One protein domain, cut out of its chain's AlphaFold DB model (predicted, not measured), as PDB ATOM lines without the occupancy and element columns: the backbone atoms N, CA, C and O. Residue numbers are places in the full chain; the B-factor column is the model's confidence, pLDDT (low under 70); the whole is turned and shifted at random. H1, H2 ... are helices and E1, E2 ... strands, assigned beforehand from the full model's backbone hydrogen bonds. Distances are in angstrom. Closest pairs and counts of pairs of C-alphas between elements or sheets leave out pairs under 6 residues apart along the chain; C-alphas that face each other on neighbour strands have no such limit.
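AT A GLANCE: This is residues 147 to 269 of the 282 residues of an uncharacterized protein of Porticoccaceae bacterium (UniProt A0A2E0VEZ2). A twisted, curled sheet of six strands has three helices over one face and its other face bare; the long strands E3, E4 and E5 run along the longest axis, and the shorter E6, E1 and E2 continue the sheet at one end. H1 runs along the long strands, the sheet curls round H3, and the short H2 sits between these two helices. The printed part has 123 residues, in the order H1 H2 E1 E2 H3 E3 E4 E5 E6; the mixed sheet runs E2 E1 E6 E5 E4 E3, and the class is mixed, helices and strands. The whole is compact, with a radius of gyration of the C-alphas of 15.0 A, and elongated, spanning 54 by 33 by 25 A.

HOW THE PARTS SIT: E3, residues 217 to 228, E4, 231 to 241, E5, 247 to 259, and E6, 262 to 268, form a meander, each strand the antiparallel neighbour of the one before. Within hydrogen-bond range are N 224 and O 235 at 2.9 A between E3 and E4, N 252 and O 236 at 2.7 A between E4 and E5, and N 257 and O 265 at 2.9 A between E5 and E6. E1, residues 178 to 185, is parallel to E6 at 19 degrees, with N 183 and O 264 2.8 A apart; it bends by 98 degrees at residue 181. E2, residues 194 to 197, forms a hairpin with E1, with N 184 and O 194 2.9 A apart. H1, residues 147 to 164, H2, 170 to 175, and H3, 198 to 213, are on one face, giving two layers, helices on one face of a sheet. H1 has a height of 6.6 A over the sheet and runs along the strands, at 2 degrees to E4 on the local plane. With residues 159 to 164 alone H1 touches H2, the closest C-alphas being those of Met 163 and Ala 170, 4.2 A, at a steep tilt of 48 degrees, opposite ways. H2 touches H3, the closest C-alphas being those of Gly 175 and Arg 202, 5.2 A, at a shallow tilt of 29 degrees, opposite ways. H1 and H3 are apart. In H1, H2 and H3 every O i to N i+4 pair is within hydrogen-bond range.

IN THESE COORDINATES: H1 begins at C-alpha 147 (181.566, 89.168, 170.490) and is 26.2 A long; H3 is 22.8 A. E3, E4 and E5 are 34.0, 32.3 and 38.7 A long. E6 ends at C-alpha 268 (158.856, 97.190, 184.464).

THE WHOLE: The C-alphas farthest apart are those of Gly 147 and Asp 244, 54.1 A. The printed part has no cut and no long link. The mean pLDDT of the printed part is 87.5; residues 217 to 220 and 222 are under 70.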
ATOM      1  N   GLY A 147     180.665  88.241 169.792       75.00
ATOM      2  CA  GLY A 147     181.566  89.168 170.490       75.00
ATOM      3  C   GLY A 147     180.846  90.339 171.167       75.00
ATOM      4  O   GLY A 147     181.188  90.721 172.287       75.00
ATOM      5  N   LEU A 148     179.790  90.859 170.533       77.94
ATOM      6  CA  LEU A 148     178.965  91.929 171.106       77.94
ATOM      7  C   LEU A 148     178.257  91.502 172.398       77.94
ATOM      8  O   LEU A 148     178.177  92.297 173.328       77.94
ATOM      9  N   ALA A 149     177.801  90.250 172.498       79.62
ATOM     10  CA  ALA A 149     177.099  89.771 173.690       79.62
ATOM     11  C   ALA A 149     178.015  89.743 174.928       79.62
ATOM     12  O   ALA A 149     177.589  90.123 176.017       79.62
ATOM     13  N   ALA A 150     179.283  89.349 174.760       84.31
ATOM     14  CA  ALA A 150     180.264  89.365 175.846       84.31
ATOM     15  C   ALA A 150     180.584  90.800 176.304       84.31
ATOM     16  O   ALA A 150     180.547  91.090 177.498       84.31
ATOM     17  N   SER A 151     180.819  91.718 175.360       89.25
ATOM     18  CA  SER A 151     181.080  93.131 175.670       89.25
ATOM     19  C   SER A 151     179.887  93.826 176.343       89.25
ATOM     20  O   SER A 151     180.075  94.683 177.212       89.25
ATOM     21  N   ASP A 152     178.661  93.480 175.945       91.25
ATOM     22  CA  ASP A 152     177.440  94.026 176.539       91.25
ATOM     23  C   ASP A 152     177.221  93.481 177.963       91.25
ATOM     24  O   ASP A 152     176.813  94.238 178.846       91.25
ATOM     25  N   HIS A 153     177.586  92.221 178.229       91.62
ATOM     26  CA  HIS A 153     177.594  91.659 179.584       91.62
ATOM     27  C   HIS A 153     178.602  92.361 180.505       91.62
ATOM     28  O   HIS A 153     178.248  92.775 181.609       91.62
ATOM     29  N   GLU A 154     179.843  92.565 180.052       94.44
ATOM     30  CA  GLU A 154     180.856  93.303 180.823       94.44
ATOM     31  C   GLU A 154     180.395  94.734 181.148       94.44
ATOM     32  O   GLU A 154     180.584  95.226 182.265       94.44
ATOM     33  N   SER A 155     179.726  95.381 180.191       95.31
ATOM     34  CA  SER A 155     179.118  96.700 180.381       95.31
ATOM     35  C   SER A 155     178.014  96.671 181.443       95.31
ATOM     36  O   SER A 155     178.010  97.509 182.348       95.31
ATOM     37  N   ALA A 156     177.105  95.692 181.375       96.00
ATOM     38  CA  ALA A 156     176.038  95.517 182.357       96.00
ATOM     39  C   ALA A 156     176.600  95.286 183.768       96.00
ATOM     40  O   ALA A 156     176.172  95.945 184.714       96.00
ATOM     41  N   MET A 157     177.625  94.439 183.901       97.06
ATOM     42  CA  MET A 157     178.338  94.209 185.162       97.06
ATOM     43  C   MET A 157     178.978  95.487 185.715       97.06
ATOM     44  O   MET A 157     178.868  95.766 186.910       97.06
ATOM     45  N   SER A 158     179.625  96.286 184.862       97.19
ATOM     46  CA  SER A 158     180.242  97.552 185.273       97.19
ATOM     47  C   SER A 158     179.211  98.548 185.809       97.19
ATOM     48  O   SER A 158     179.415  99.139 186.871       97.19
ATOM     49  N   ILE A 159     178.088  98.711 185.103       96.25
ATOM     50  CA  ILE A 159     176.997  99.602 185.515       96.25
ATOM     51  C   ILE A 159     176.366  99.098 186.818       96.25
ATOM     52  O   ILE A 159     176.219  99.876 187.759       96.25
ATOM     53  N   ALA A 160     176.069  97.800 186.916       95.38
ATOM     54  CA  ALA A 160     175.489  97.196 188.113       95.38
ATOM     55  C   ALA A 160     176.383  97.373 189.349       95.38
ATOM     56  O   ALA A 160     175.883  97.695 190.423       95.38
ATOM     57  N   ASN A 161     177.705  97.227 189.214       95.31
ATOM     58  CA  ASN A 161     178.634  97.478 190.321       95.31
ATOM     59  C   ASN A 161     178.590  98.941 190.780       95.31
ATOM     60  O   ASN A 161     178.467  99.192 191.973       95.31
ATOM     61  N   LYS A 162     178.576  99.906 189.850       94.94
ATOM     62  CA  LYS A 162     178.430 101.332 190.200       94.94
ATOM     63  C   LYS A 162     177.104 101.636 190.890       94.94
ATOM     64  O   LYS A 162     177.061 102.494 191.763       94.94
ATOM     65  N   MET A 163     176.029 100.960 190.486       92.38
ATOM     66  CA  MET A 163     174.729 101.070 191.146       92.38
ATOM     67  C   MET A 163     174.806 100.533 192.583       92.38
ATOM     68  O   MET A 163     174.446 101.250 193.509       92.38
ATOM     69  N   ARG A 164     175.362  99.328 192.784       91.31
ATOM     70  CA  ARG A 164     175.535  98.711 194.116       91.31
ATOM     71  C   ARG A 164     176.414  99.544 195.054       91.31
ATOM     72  O   ARG A 164     176.108  99.643 196.239       91.31
ATOM     73  N   ASP A 165     177.473 100.159 194.531       91.69
ATOM     74  CA  ASP A 165     178.385 101.014 195.303       91.69
ATOM     75  C   ASP A 165     177.727 102.338 195.747       91.69
ATOM     76  O   ASP A 165     178.238 103.025 196.632       91.69
ATOM     77  N   CYS A 166     176.585 102.699 195.151       83.69
ATOM     78  CA  CYS A 166     175.863 103.944 195.386       83.69
ATOM     79  C   CYS A 166     174.488 103.659 196.006       83.69
ATOM     80  O   CYS A 166     173.468 103.916 195.384       83.69
ATOM     81  N   ASN A 167     174.426 103.153 197.239       73.38
ATOM     82  CA  ASN A 167     173.164 103.062 197.987       73.38
ATOM     83  C   ASN A 167     173.008 104.318 198.871       73.38
ATOM     84  O   ASN A 167     173.887 104.541 199.716       73.38
ATOM     85  N   PRO A 168     171.964 105.163 198.701       72.44
ATOM     86  CA  PRO A 168     170.699 104.960 197.952       72.44
ATOM     87  C   PRO A 168     170.635 105.555 196.519       72.44
ATOM     88  O   PRO A 168     169.584 105.668 195.906       72.44
ATOM     89  N   CYS A 169     171.747 106.000 195.945       79.12
ATOM     90  CA  CYS A 169     171.784 106.711 194.658       79.12
ATOM     91  C   CYS A 169     171.779 105.838 193.383       79.12
ATOM     92  O   CYS A 169     172.049 106.357 192.296       79.12
ATOM     93  N   ALA A 170     171.469 104.541 193.445       83.56
ATOM     94  CA  ALA A 170     171.595 103.634 192.300       83.56
ATOM     95  C   ALA A 170     170.733 104.050 191.100       83.56
ATOM     96  O   ALA A 170     171.162 103.937 189.948       83.56
ATOM     97  N   MET A 171     169.545 104.603 191.349       78.69
ATOM     98  CA  MET A 171     168.685 105.116 190.283       78.69
ATOM     99  C   MET A 171     169.269 106.367 189.615       78.69
ATOM    100  O   MET A 171     169.220 106.474 188.386       78.69
ATOM    101  N   ASP A 172     169.919 107.253 190.372       84.31
ATOM    102  CA  ASP A 172     170.658 108.389 189.810       84.31
ATOM    103  C   ASP A 172     171.886 107.937 189.013       84.31
ATOM    104  O   ASP A 172     172.226 108.557 188.001       84.31
ATOM    105  N   ILE A 173     172.542 106.850 189.439       89.88
ATOM    106  CA  ILE A 173     173.625 106.214 188.683       89.88
ATOM    107  C   ILE A 173     173.095 105.654 187.365       89.88
ATOM    108  O   ILE A 173     173.651 105.981 186.320       89.88
ATOM    109  N   SER A 174     172.010 104.873 187.372       90.81
ATOM    110  CA  SER A 174     171.465 104.287 186.137       90.81
ATOM    111  C   SER A 174     171.100 105.355 185.097       90.81
ATOM    112  O   SER A 174     171.447 105.218 183.925       90.81
ATOM    113  N   GLY A 175     170.527 106.487 185.527       91.12
ATOM    114  CA  GLY A 175     170.208 107.612 184.647       91.12
ATOM    115  C   GLY A 175     171.415 108.259 183.955       91.12
ATOM    116  O   GLY A 175     171.241 108.914 182.931       91.12
ATOM    117  N   GLN A 176     172.640 108.078 184.465       94.12
ATOM    118  CA  GLN A 176     173.871 108.547 183.806       94.12
ATOM    119  C   GLN A 176     174.290 107.663 182.628       94.12
ATOM    120  O   GLN A 176     175.093 108.094 181.804       94.12
ATOM    121  N   PHE A 177     173.759 106.440 182.554       96.25
ATOM    122  CA  PHE A 177     174.048 105.479 181.493       96.25
ATOM    123  C   PHE A 177     172.920 105.370 180.471       96.25
ATOM    124  O   PHE A 177     173.015 104.545 179.570       96.25
ATOM    125  N   PHE A 178     171.850 106.159 180.583       96.25
ATOM    126  CA  PHE A 178     170.799 106.158 179.568       96.25
ATOM    127  C   PHE A 178     171.363 106.571 178.211       96.25
ATOM    128  O   PHE A 178     172.056 107.581 178.090       96.25
ATOM    129  N   ALA A 179     171.050 105.782 177.186       95.50
ATOM    130  CA  ALA A 179     171.290 106.177 175.810       95.50
ATOM    131  C   ALA A 179     170.428 107.399 175.436       95.50
ATOM    132  O   ALA A 179     169.436 107.708 176.098       95.50
ATOM    133  N   ASP A 180     170.757 108.053 174.316       94.62
ATOM    134  CA  ASP A 180     169.983 109.184 173.775       94.62
ATOM    135  C   ASP A 180     168.488 108.864 173.650       94.62
ATOM    136  O   ASP A 180     167.627 109.731 173.836       94.62
ATOM    137  N   ARG A 181     168.190 107.597 173.342       95.62
ATOM    138  CA  ARG A 181     166.855 107.019 173.332       95.62
ATOM    139  C   ARG A 181     166.806 105.783 174.213       95.62
ATOM    140  O   ARG A 181     167.680 104.928 174.116       95.62
ATOM    141  N   VAL A 182     165.744 105.671 175.001       95.88
ATOM    142  CA  VAL A 182     165.500 104.516 175.869       95.88
ATOM    143  C   VAL A 182     164.103 103.975 175.600       95.88
ATOM    144  O   VAL A 182     163.111 104.700 175.728       95.88
ATOM    145  N   ALA A 183     164.032 102.705 175.212       96.00
ATOM    146  CA  ALA A 183     162.785 101.980 175.052       96.00
ATOM    147  C   ALA A 183     162.251 101.606 176.429       96.00
ATOM    148  O   ALA A 183     162.965 101.073 177.274       96.00
ATOM    149  N   THR A 184     160.978 101.872 176.656       94.56
ATOM    150  CA  THR A 184     160.313 101.544 177.912       94.56
ATOM    151  C   THR A 184     159.111 100.665 177.559       94.56
ATOM    152  O   THR A 184     158.310 101.038 176.693       94.56
ATOM    153  N   TRP A 185     158.998  99.475 178.161       94.25
ATOM    154  CA  TRP A 185     157.834  98.607 177.980       94.25
ATOM    155  C   TRP A 185     157.372  97.852 179.238       94.25
ATOM    156  O   TRP A 185     158.129  97.574 180.167       94.25
ATOM    157  N   SER A 186     156.105  97.443 179.209       91.38
ATOM    158  CA  SER A 186     155.568  96.393 180.068       91.38
ATOM    159  C   SER A 186     154.545  95.563 179.316       91.38
ATOM    160  O   SER A 186     153.605  96.091 178.724       91.38
ATOM    161  N   PHE A 187     154.678  94.242 179.393       84.94
ATOM    162  CA  PHE A 187     153.703  93.328 178.794       84.94
ATOM    163  C   PHE A 187     152.340  93.364 179.496       84.94
ATOM    164  O   PHE A 187     151.336  92.990 178.898       84.94
ATOM    165  N   ARG A 188     152.279  93.858 180.742       86.94
ATOM    166  CA  ARG A 188     151.012  94.071 181.460       86.94
ATOM    167  C   ARG A 188     150.292  95.346 181.022       86.94
ATOM    168  O   ARG A 188     149.070  95.404 181.097       86.94
ATOM    169  N   PHE A 189     151.043  96.353 180.578       89.69
ATOM    170  CA  PHE A 189     150.532  97.685 180.243       89.69
ATOM    171  C   PHE A 189     151.075  98.149 178.884       89.69
ATOM    172  O   PHE A 189     151.805  99.142 178.814       89.69
ATOM    173  N   PRO A 190     150.749  97.435 177.791       87.88
ATOM    174  CA  PRO A 190     151.317  97.711 176.475       87.88
ATOM    175  C   PRO A 190     150.974  99.112 175.949       87.88
ATOM    176  O   PRO A 190     151.723  99.670 175.152       87.88
ATOM    177  N   ASP A 191     149.878  99.716 176.415       88.69
ATOM    178  CA  ASP A 191     149.480 101.092 176.097       88.69
ATOM    179  C   ASP A 191     150.457 102.150 176.641       88.69
ATOM    180  O   ASP A 191     150.441 103.291 176.181       88.69
ATOM    181  N   LYS A 192     151.316 101.776 177.596       88.88
ATOM    182  CA  LYS A 192     152.344 102.638 178.198       88.88
ATOM    183  C   LYS A 192     153.717 102.483 177.550       88.88
ATOM    184  O   LYS A 192     154.640 103.203 177.927       88.88
ATOM    185  N   ASN A 193     153.860 101.566 176.595       91.81
ATOM    186  CA  ASN A 193     155.119 101.343 175.899       91.81
ATOM    187  C   ASN A 193     155.476 102.572 175.056       91.81
ATOM    188  O   ASN A 193     154.661 103.019 174.241       91.81
ATOM    189  N   LYS A 194     156.686 103.103 175.254       92.00
ATOM    190  CA  LYS A 194     157.144 104.344 174.621       92.00
ATOM    191  C   LYS A 194     158.665 104.424 174.528       92.00
ATOM    192  O   LYS A 194     159.376 103.969 175.426       92.00
ATOM    193  N   LEU A 195     159.132 105.110 173.488       93.50
ATOM    194  CA  LEU A 195     160.514 105.540 173.326       93.50
ATOM    195  C   LEU A 195     160.712 106.947 173.911       93.50
ATOM    196  O   LEU A 195     160.123 107.914 173.423       93.50
ATOM    197  N   TYR A 196     161.552 107.075 174.937       93.44
ATOM    198  CA  TYR A 196     161.881 108.364 175.554       93.44
ATOM    199  C   TYR A 196     163.224 108.898 175.065       93.44
ATOM    200  O   TYR A 196     164.094 108.129 174.660       93.44
ATOM    201  N   HIS A 197     163.414 110.217 175.143       95.12
ATOM    202  CA  HIS A 197     164.767 110.767 175.219       95.12
ATOM    203  C   HIS A 197     165.394 110.414 176.575       95.12
ATOM    204  O   HIS A 197     164.715 110.522 177.598       95.12
ATOM    205  N   GLY A 198     166.674 110.035 176.596       94.31
ATOM    206  CA  GLY A 198     167.380 109.651 177.827       94.31
ATOM    207  C   GLY A 198     167.302 110.723 178.920       94.31
ATOM    208  O   GLY A 198     166.877 110.439 180.040       94.31
ATOM    209  N   ASP A 199     167.595 111.979 178.574       94.19
ATOM    210  CA  ASP A 199     167.541 113.110 179.513       94.19
ATOM    211  C   ASP A 199     166.129 113.380 180.054       94.19
ATOM    212  O   ASP A 199     165.950 113.676 181.238       94.19
ATOM    213  N   GLU A 200     165.110 113.252 179.200       94.50
ATOM    214  CA  GLU A 200     163.708 113.398 179.604       94.50
ATOM    215  C   GLU A 200     163.328 112.312 180.613       94.50
ATOM    216  O   GLU A 200     162.762 112.610 181.667       94.50
ATOM    217  N   LEU A 201     163.672 111.057 180.316       93.19
ATOM    218  CA  LEU A 201     163.382 109.922 181.183       93.19
ATOM    219  C   LEU A 201     164.091 110.050 182.533       93.19
ATOM    220  O   LEU A 201     163.468 109.838 183.575       93.19
ATOM    221  N   ARG A 202     165.363 110.460 182.527       92.44
ATOM    222  CA  ARG A 202     166.131 110.741 183.745       92.44
ATOM    223  C   ARG A 202     165.426 111.780 184.617       92.44
ATOM    224  O   ARG A 202     165.262 111.570 185.817       92.44
ATOM    225  N   GLU A 203     164.965 112.877 184.024       91.94
ATOM    226  CA  GLU A 203     164.265 113.927 184.761       91.94
ATOM    227  C   GLU A 203     162.896 113.466 185.289       91.94
ATOM    228  O   GLU A 203     162.509 113.829 186.404       91.94
ATOM    229  N   LEU A 204     162.163 112.644 184.530       89.94
ATOM    230  CA  LEU A 204     160.903 112.042 184.978       89.94
ATOM    231  C   LEU A 204     161.112 111.134 186.197       89.94
ATOM    232  O   LEU A 204     160.363 111.242 187.173       89.94
ATOM    233  N   ILE A 205     162.141 110.285 186.163       86.38
ATOM    234  CA  ILE A 205     162.506 109.396 187.271       86.38
ATOM    235  C   ILE A 205     162.912 110.218 188.502       86.38
ATOM    236  O   ILE A 205     162.363 110.012 189.585       86.38
ATOM    237  N   ARG A 206     163.778 111.226 188.338       86.62
ATOM    238  CA  ARG A 206     164.216 112.107 189.433       86.62
ATOM    239  C   ARG A 206     163.047 112.833 190.103       86.62
ATOM    240  O   ARG A 206     162.912 112.815 191.325       86.62
ATOM    241  N   LYS A 207     162.155 113.440 189.309       86.75
ATOM    242  CA  LYS A 207     160.930 114.086 189.820       86.75
ATOM    243  C   LYS A 207     160.052 113.108 190.592       86.75
ATOM    244  O   LYS A 207     159.396 113.496 191.560       86.75
ATOM    245  N   ARG A 208     160.010 111.847 190.159       81.00
ATOM    246  CA  ARG A 208     159.221 110.813 190.824       81.00
ATOM    247  C   ARG A 208     159.802 110.449 192.187       81.00
ATOM    248  O   ARG A 208     159.023 110.379 193.137       81.00
ATOM    249  N   PHE A 209     161.115 110.266 192.294       79.75
ATOM    250  CA  PHE A 209     161.773 109.987 193.573       79.75
ATOM    251  C   PHE A 209     161.628 111.142 194.559       79.75
ATOM    252  O   PHE A 209     161.137 110.918 195.659       79.75
ATOM    253  N   ALA A 210     161.853 112.386 194.125       83.69
ATOM    254  CA  ALA A 210     161.621 113.563 194.967       83.69
ATOM    255  C   ALA A 210     160.174 113.638 195.504       83.69
ATOM    256  O   ALA A 210     159.924 114.040 196.640       83.69
ATOM    257  N   LYS A 211     159.184 113.215 194.702       83.50
ATOM    258  CA  LYS A 211     157.790 113.116 195.160       83.50
ATOM    259  C   LYS A 211     157.598 112.011 196.205       83.50
ATOM    260  O   LYS A 211     156.792 112.192 197.112       83.50
ATOM    261  N   LEU A 212     158.278 110.874 196.062       78.81
ATOM    262  CA  LEU A 212     158.216 109.768 197.022       78.81
ATOM    263  C   LEU A 212     158.889 110.152 198.345       78.81
ATOM    264  O   LEU A 212     158.290 109.938 199.392       78.81
ATOM    265  N   GLU A 213     160.040 110.821 198.320       77.94
ATOM    266  CA  GLU A 213     160.691 111.356 199.527       77.94
ATOM    267  C   GLU A 213     159.780 112.317 200.312       77.94
ATOM    268  O   GLU A 213     159.774 112.312 201.538       77.94
ATOM    269  N   GLY A 214     158.942 113.099 199.623       78.69
ATOM    270  CA  GLY A 214     157.939 113.951 200.274       78.69
ATOM    271  C   GLY A 214     156.757 113.197 200.908       78.69
ATOM    272  O   GLY A 214     156.011 113.782 201.693       78.69
ATOM    273  N   ILE A 215     156.553 111.922 200.558       78.56
ATOM    274  CA  ILE A 215     155.467 111.067 201.073       78.56
ATOM    275  C   ILE A 215     155.960 110.181 202.224       78.56
ATOM    276  O   ILE A 215     155.218 109.965 203.182       78.56
ATOM    277  N   PHE A 216     157.184 109.660 202.122       74.94
ATOM    278  CA  PHE A 216     157.755 108.705 203.066       74.94
ATOM    279  C   PHE A 216     158.701 109.399 204.050       74.94
ATOM    280  O   PHE A 216     159.739 109.930 203.666       74.94
ATOM    281  N   SER A 217     158.397 109.326 205.347       69.94
ATOM    282  CA  SER A 217     159.352 109.677 206.407       69.94
ATOM    283  C   SER A 217     160.128 108.439 206.879       69.94
ATOM    284  O   SER A 217     159.583 107.333 206.923       69.94
ATOM    285  N   GLY A 218     161.414 108.614 207.216       58.84
ATOM    286  CA  GLY A 218     162.282 107.527 207.701       58.84
ATOM    287  C   GLY A 218     162.528 106.418 206.673       58.84
ATOM    288  O   GLY A 218     162.571 105.246 207.048       58.84
ATOM    289  N   TYR A 219     162.622 106.788 205.392       69.38
ATOM    290  CA  TYR A 219     162.682 105.845 204.283       69.38
ATOM    291  C   TYR A 219     163.915 104.931 204.356       69.38
ATOM    292  O   TYR A 219     165.002 105.335 204.773       69.38
ATOM    293  N   ARG A 220     163.731 103.675 203.951       60.38
ATOM    294  CA  ARG A 220     164.805 102.730 203.651       60.38
ATOM    295  C   ARG A 220     164.614 102.215 202.241       60.38
ATOM    296  O   ARG A 220     163.513 101.778 201.896       60.38
ATOM    297  N   GLU A 221     165.695 102.255 201.482       70.44
ATOM    298  CA  GLU A 221     165.771 101.692 200.145       70.44
ATOM    299  C   GLU A 221     166.484 100.349 200.230       70.44
ATOM    300  O   GLU A 221     167.574 100.229 200.798       70.44
ATOM    301  N   TYR A 222     165.816  99.319 199.729       63.41
ATOM    302  CA  TYR A 222     166.403  98.003 199.557       63.41
ATOM    303  C   TYR A 222     166.518  97.741 198.073       63.41
ATOM    304  O   TYR A 222     165.529  97.847 197.346       63.41
ATOM    305  N   GLU A 223     167.722  97.381 197.659       76.69
ATOM    306  CA  GLU A 223     168.032  97.101 196.272       76.69
ATOM    307  C   GLU A 223     168.713  95.749 196.182       76.69
ATOM    308  O   GLU A 223     169.759  95.515 196.790       76.69
ATOM    309  N   GLU A 224     168.106  94.852 195.421       86.31
ATOM    310  CA  GLU A 224     168.759  93.643 194.952       86.31
ATOM    311  C   GLU A 224     169.065  93.851 193.474       86.31
ATOM    312  O   GLU A 224     168.163  94.066 192.660       86.31
ATOM    313  N   ILE A 225     170.356  93.857 193.156       91.81
ATOM    314  CA  ILE A 225     170.858  94.074 191.805       91.81
ATOM    315  C   ILE A 225     171.581  92.808 191.376       91.81
ATOM    316  O   ILE A 225     172.578  92.436 192.003       91.81
ATOM    317  N   ASP A 226     171.134  92.204 190.283       95.00
ATOM    318  CA  ASP A 226     171.748  91.038 189.646       95.00
ATOM    319  C   ASP A 226     171.951  91.280 188.143       95.00
ATOM    320  O   ASP A 226     171.358  92.199 187.576       95.00
ATOM    321  N   VAL A 227     172.822  90.508 187.494       95.19
ATOM    322  CA  VAL A 227     173.116  90.648 186.061       95.19
ATOM    323  C   VAL A 227     173.018  89.297 185.367       95.19
ATOM    324  O   VAL A 227     173.751  88.373 185.704       95.19
ATOM    325  N   ASP A 228     172.179  89.232 184.334       91.44
ATOM    326  CA  ASP A 228     172.047  88.084 183.437       91.44
ATOM    327  C   ASP A 228     172.266  88.537 181.987       91.44
ATOM    328  O   ASP A 228     171.533  89.374 181.450       91.44
ATOM    329  N   GLY A 229     173.332  88.037 181.357       89.50
ATOM    330  CA  GLY A 229     173.763  88.503 180.041       89.50
ATOM    331  C   GLY A 229     173.944  90.023 180.020       89.50
ATOM    332  O   GLY A 229     174.678  90.583 180.830       89.50
ATOM    333  N   ASN A 230     173.262  90.706 179.104       93.44
ATOM    334  CA  ASN A 230     173.294  92.164 179.000       93.44
ATOM    335  C   ASN A 230     172.187  92.877 179.799       93.44
ATOM    336  O   ASN A 230     171.935  94.064 179.583       93.44
ATOM    337  N   THR A 231     171.491  92.164 180.682       94.81
ATOM    338  CA  THR A 231     170.361  92.689 181.447       94.81
ATOM    339  C   THR A 231     170.718  92.819 182.922       94.81
ATOM    340  O   THR A 231     171.206  91.880 183.544       94.81
ATOM    341  N   ILE A 232     170.444  93.989 183.498       95.50
ATOM    342  CA  ILE A 232     170.541  94.242 184.938       95.50
ATOM    343  C   ILE A 232     169.145  94.090 185.538       95.50
ATOM    344  O   ILE A 232     168.217  94.807 185.162       95.50
ATOM    345  N   HIS A 233     168.996  93.170 186.477       94.25
ATOM    346  CA  HIS A 233     167.785  92.969 187.257       94.25
ATOM    347  C   HIS A 233     167.849  93.851 188.494       94.25
ATOM    348  O   HIS A 233     168.821  93.785 189.241       94.25
ATOM    349  N   VAL A 234     166.823  94.672 188.707       91.19
ATOM    350  CA  VAL A 234     166.735  95.568 189.861       91.19
ATOM    351  C   VAL A 234     165.421  95.294 190.576       91.19
ATOM    352  O   VAL A 234     164.351  95.624 190.060       91.19
ATOM    353  N   ALA A 235     165.490  94.694 191.761       88.06
ATOM    354  CA  ALA A 235     164.379  94.687 192.702       88.06
ATOM    355  C   ALA A 235     164.592  95.831 193.689       88.06
ATOM    356  O   ALA A 235     165.618  95.905 194.358       88.06
ATOM    357  N   TYR A 236     163.625  96.732 193.745       83.44
ATOM    358  CA  TYR A 236     163.704  97.986 194.467       83.44
ATOM    359  C   TYR A 236     162.531  98.086 195.439       83.44
ATOM    360  O   TYR A 236     161.378  97.928 195.041       83.44
ATOM    361  N   ARG A 237     162.801  98.373 196.709       82.88
ATOM    362  CA  ARG A 237     161.766  98.581 197.725       82.88
ATOM    363  C   ARG A 237     162.015  99.867 198.484       82.88
ATOM    364  O   ARG A 237     163.039  99.998 199.147       82.88
ATOM    365  N   ILE A 238     161.018 100.747 198.486       77.88
ATOM    366  CA  ILE A 238     160.929 101.861 199.438       77.88
ATOM    367  C   ILE A 238     160.025 101.420 200.571       77.88
ATOM    368  O   ILE A 238     158.875 101.062 200.331       77.88
ATOM    369  N   ALA A 239     160.508 101.485 201.804       81.56
ATOM    370  CA  ALA A 239     159.671 101.328 202.986       81.56
ATOM    371  C   ALA A 239     159.854 102.524 203.918       81.56
ATOM    372  O   ALA A 239     160.967 103.005 204.106       81.56
ATOM    373  N   GLY A 240     158.771 102.992 204.525       82.56
ATOM    374  CA  GLY A 240     158.807 104.102 205.470       82.56
ATOM    375  C   GLY A 240     157.455 104.299 206.132       82.56
ATOM    376  O   GLY A 240     156.625 103.387 206.155       82.56
ATOM    377  N   LYS A 241     157.226 105.496 206.665       82.44
ATOM    378  CA  LYS A 241     155.922 105.876 207.205       82.44
ATOM    379  C   LYS A 241     155.272 106.963 206.366       82.44
ATOM    380  O   LYS A 241     155.944 107.922 205.979       82.44
ATOM    381  N   GLY A 242     153.976 106.812 206.110       81.75
ATOM    382  CA  GLY A 242     153.152 107.836 205.478       81.75
ATOM    383  C   GLY A 242     152.908 109.041 206.383       81.75
ATOM    384  O   GLY A 242     153.344 109.090 207.533       81.75
ATOM    385  N   GLN A 243     152.159 110.015 205.865       78.81
ATOM    386  CA  GLN A 243     151.816 111.242 206.596       78.81
ATOM    387  C   GLN A 243     150.974 110.993 207.861       78.81
ATOM    388  O   GLN A 243     150.961 111.834 208.753       78.81
ATOM    389  N   ASP A 244     150.295 109.849 207.956       84.06
ATOM    390  CA  ASP A 244     149.514 109.412 209.118       84.06
ATOM    391  C   ASP A 244     150.292 108.465 210.055       84.06
ATOM    392  O   ASP A 244     149.688 107.773 210.873       84.06
ATOM    393  N   ASP A 245     151.625 108.425 209.929       82.06
ATOM    394  CA  ASP A 245     152.549 107.552 210.672       82.06
ATOM    395  C   ASP A 245     152.314 106.042 210.446       82.06
ATOM    396  O   ASP A 245     152.914 105.202 211.127       82.06
ATOM    397  N   LYS A 246     151.486 105.658 209.463       82.69
ATOM    398  CA  LYS A 246     151.298 104.249 209.103       82.69
ATOM    399  C   LYS A 246     152.450 103.735 208.243       82.69
ATOM    400  O   LYS A 246     152.940 104.473 207.384       82.69
ATOM    401  N   PRO A 247     152.867 102.469 208.421       81.44
ATOM    402  CA  PRO A 247     153.826 101.838 207.527       81.44
ATOM    403  C   PRO A 247     153.313 101.852 206.087       81.44
ATOM    404  O   PRO A 247     152.194 101.421 205.821       81.44
ATOM    405  N   LEU A 248     154.151 102.317 205.168       82.50
ATOM    406  CA  LEU A 248     153.936 102.226 203.732       82.50
ATOM    407  C   LEU A 248     155.136 101.518 203.110       82.50
ATOM    408  O   LEU A 248     156.278 101.702 203.544       82.50
ATOM    409  N   ALA A 249     154.881 100.742 202.063       81.56
ATOM    410  CA  ALA A 249     155.926 100.174 201.232       81.56
ATOM    411  C   ALA A 249     155.540 100.256 199.756       81.56
ATOM    412  O   ALA A 249     154.369 100.160 199.393       81.56
ATOM    413  N   LEU A 250     156.546 100.442 198.914       79.75
ATOM    414  CA  LEU A 250     156.448 100.385 197.470       79.75
ATOM    415  C   LEU A 250     157.513  99.418 196.980       79.75
ATOM    416  O   LEU A 250     158.700  99.728 197.045       79.75
ATOM    417  N   ASP A 251     157.068  98.267 196.496       83.12
ATOM    418  CA  ASP A 251     157.919  97.285 195.841       83.12
ATOM    419  C   ASP A 251     157.863  97.508 194.326       83.12
ATOM    420  O   ASP A 251     156.793  97.690 193.738       83.12
ATOM    421  N   ALA A 252     159.028  97.508 193.692       83.25
ATOM    422  CA  ALA A 252     159.194  97.684 192.267       83.25
ATOM    423  C   ALA A 252     160.235  96.708 191.717       83.25
ATOM    424  O   ALA A 252     161.206  96.366 192.384       83.25
ATOM    425  N   GLN A 253     160.035  96.256 190.484       88.50
ATOM    426  CA  GLN A 253     161.002  95.429 189.771       88.50
ATOM    427  C   GLN A 253     161.187  95.984 188.369       88.50
ATOM    428  O   GLN A 253     160.204  96.299 187.681       88.50
ATOM    429  N   PHE A 254     162.449  96.067 187.960       90.50
ATOM    430  CA  PHE A 254     162.871  96.544 186.657       90.50
ATOM    431  C   PHE A 254     163.905  95.599 186.053       90.50
ATOM    432  O   PHE A 254     164.682  94.962 186.768       90.50
ATOM    433  N   ARG A 255     163.945  95.551 184.724       94.75
ATOM    434  CA  ARG A 255     165.093  95.030 183.979       94.75
ATOM    435  C   ARG A 255     165.642  96.131 183.094       94.75
ATOM    436  O   ARG A 255     164.882  96.761 182.360       94.75
ATOM    437  N   LEU A 256     166.945  96.358 183.175       95.50
ATOM    438  CA  LEU A 256     167.656  97.356 182.385       95.50
ATOM    439  C   LEU A 256     168.480  96.628 181.330       95.50
ATOM    440  O   LEU A 256     169.401  95.891 181.672       95.50
ATOM    441  N   SER A 257     168.157  96.823 180.057       96.31
ATOM    442  CA  SER A 257     168.919  96.234 178.956       96.31
ATOM    443  C   SER A 257     170.058  97.158 178.554       96.31
ATOM    444  O   SER A 257     169.834  98.334 178.248       96.31
ATOM    445  N   VAL A 258     171.272  96.616 178.538       95.12
ATOM    446  CA  VAL A 258     172.508  97.341 178.257       95.12
ATOM    447  C   VAL A 258     173.056  96.930 176.896       95.12
ATOM    448  O   VAL A 258     173.118  95.752 176.561       95.12
ATOM    449  N   THR A 259     173.495  97.904 176.110       92.44
ATOM    450  CA  THR A 259     174.333  97.658 174.938       92.44
ATOM    451  C   THR A 259     175.340  98.782 174.769       92.44
ATOM    452  O   THR A 259     175.025  99.948 175.011       92.44
ATOM    453  N   ARG A 260     176.574  98.445 174.383       90.56
ATOM    454  CA  ARG A 260     177.666  99.408 174.156       90.56
ATOM    455  C   ARG A 260     177.831 100.407 175.311       90.56
ATOM    456  O   ARG A 260     177.968 101.607 175.083       90.56
ATOM    457  N   ASN A 261     177.812  99.907 176.549       93.62
ATOM    458  CA  ASN A 261     177.938 100.709 177.773       93.62
ATOM    459  C   ASN A 261     176.834 101.770 177.979       93.62
ATOM    460  O   ASN A 261     177.044 102.759 178.680       93.62
ATOM    461  N   ALA A 262     175.651 101.553 177.401       95.56
ATOM    462  CA  ALA A 262     174.473 102.378 177.624       95.56
ATOM    463  C   ALA A 262     173.231 101.519 177.895       95.56
ATOM    464  O   ALA A 262     173.046 100.457 177.304       95.56
ATOM    465  N   ILE A 263     172.357 101.993 178.777       96.50
ATOM    466  CA  ILE A 263     171.026 101.433 179.005       96.50
ATOM    467  C   ILE A 263     170.123 101.918 177.872       96.50
ATOM    468  O   ILE A 263     169.863 103.116 177.740       96.50
ATOM    469  N   VAL A 264     169.639 100.978 177.066       96.31
ATOM    470  CA  VAL A 264     168.753 101.236 175.917       96.31
ATOM    471  C   VAL A 264     167.318 100.796 176.168       96.31
ATOM    472  O   VAL A 264     166.421 101.182 175.420       96.31
ATOM    473  N   GLY A 265     167.085 100.000 177.211       96.25
ATOM    474  CA  GLY A 265     165.784  99.415 177.497       96.25
ATOM    475  C   GLY A 265     165.463  99.358 178.984       96.25
ATOM    476  O   GLY A 265     166.344  99.059 179.786       96.25
ATOM    477  N   ILE A 266     164.203  99.610 179.337       95.44
ATOM    478  CA  ILE A 266     163.654  99.416 180.680       95.44
ATOM    479  C   ILE A 266     162.343  98.629 180.583       95.44
ATOM    480  O   ILE A 266     161.332  99.149 180.103       95.44
ATOM    481  N   GLU A 267     162.350  97.405 181.106       94.31
ATOM    482  CA  GLU A 267     161.137  96.642 181.409       94.31
ATOM    483  C   GLU A 267     160.699  96.929 182.849       94.31
ATOM    484  O   GLU A 267     161.540  96.936 183.751       94.31
ATOM    485  N   TRP A 268     159.400  97.116 183.099       89.50
ATOM    486  CA  TRP A 268     158.856  97.190 184.464       89.50
ATOM    487  C   TRP A 268     157.727  96.190 184.707       89.50
ATOM    488  O   TRP A 268     156.865  95.943 183.855       89.50
ATOM    489  N   PHE A 269     157.691  95.688 185.943       81.81
ATOM    490  CA  PHE A 269     156.731  94.675 186.399       81.81
ATOM    491  C   PHE A 269     155.763  95.180 187.471       81.81
ATOM    492  O   PHE A 269     154.934  94.416 187.961       81.81
TER     493      PHE A 269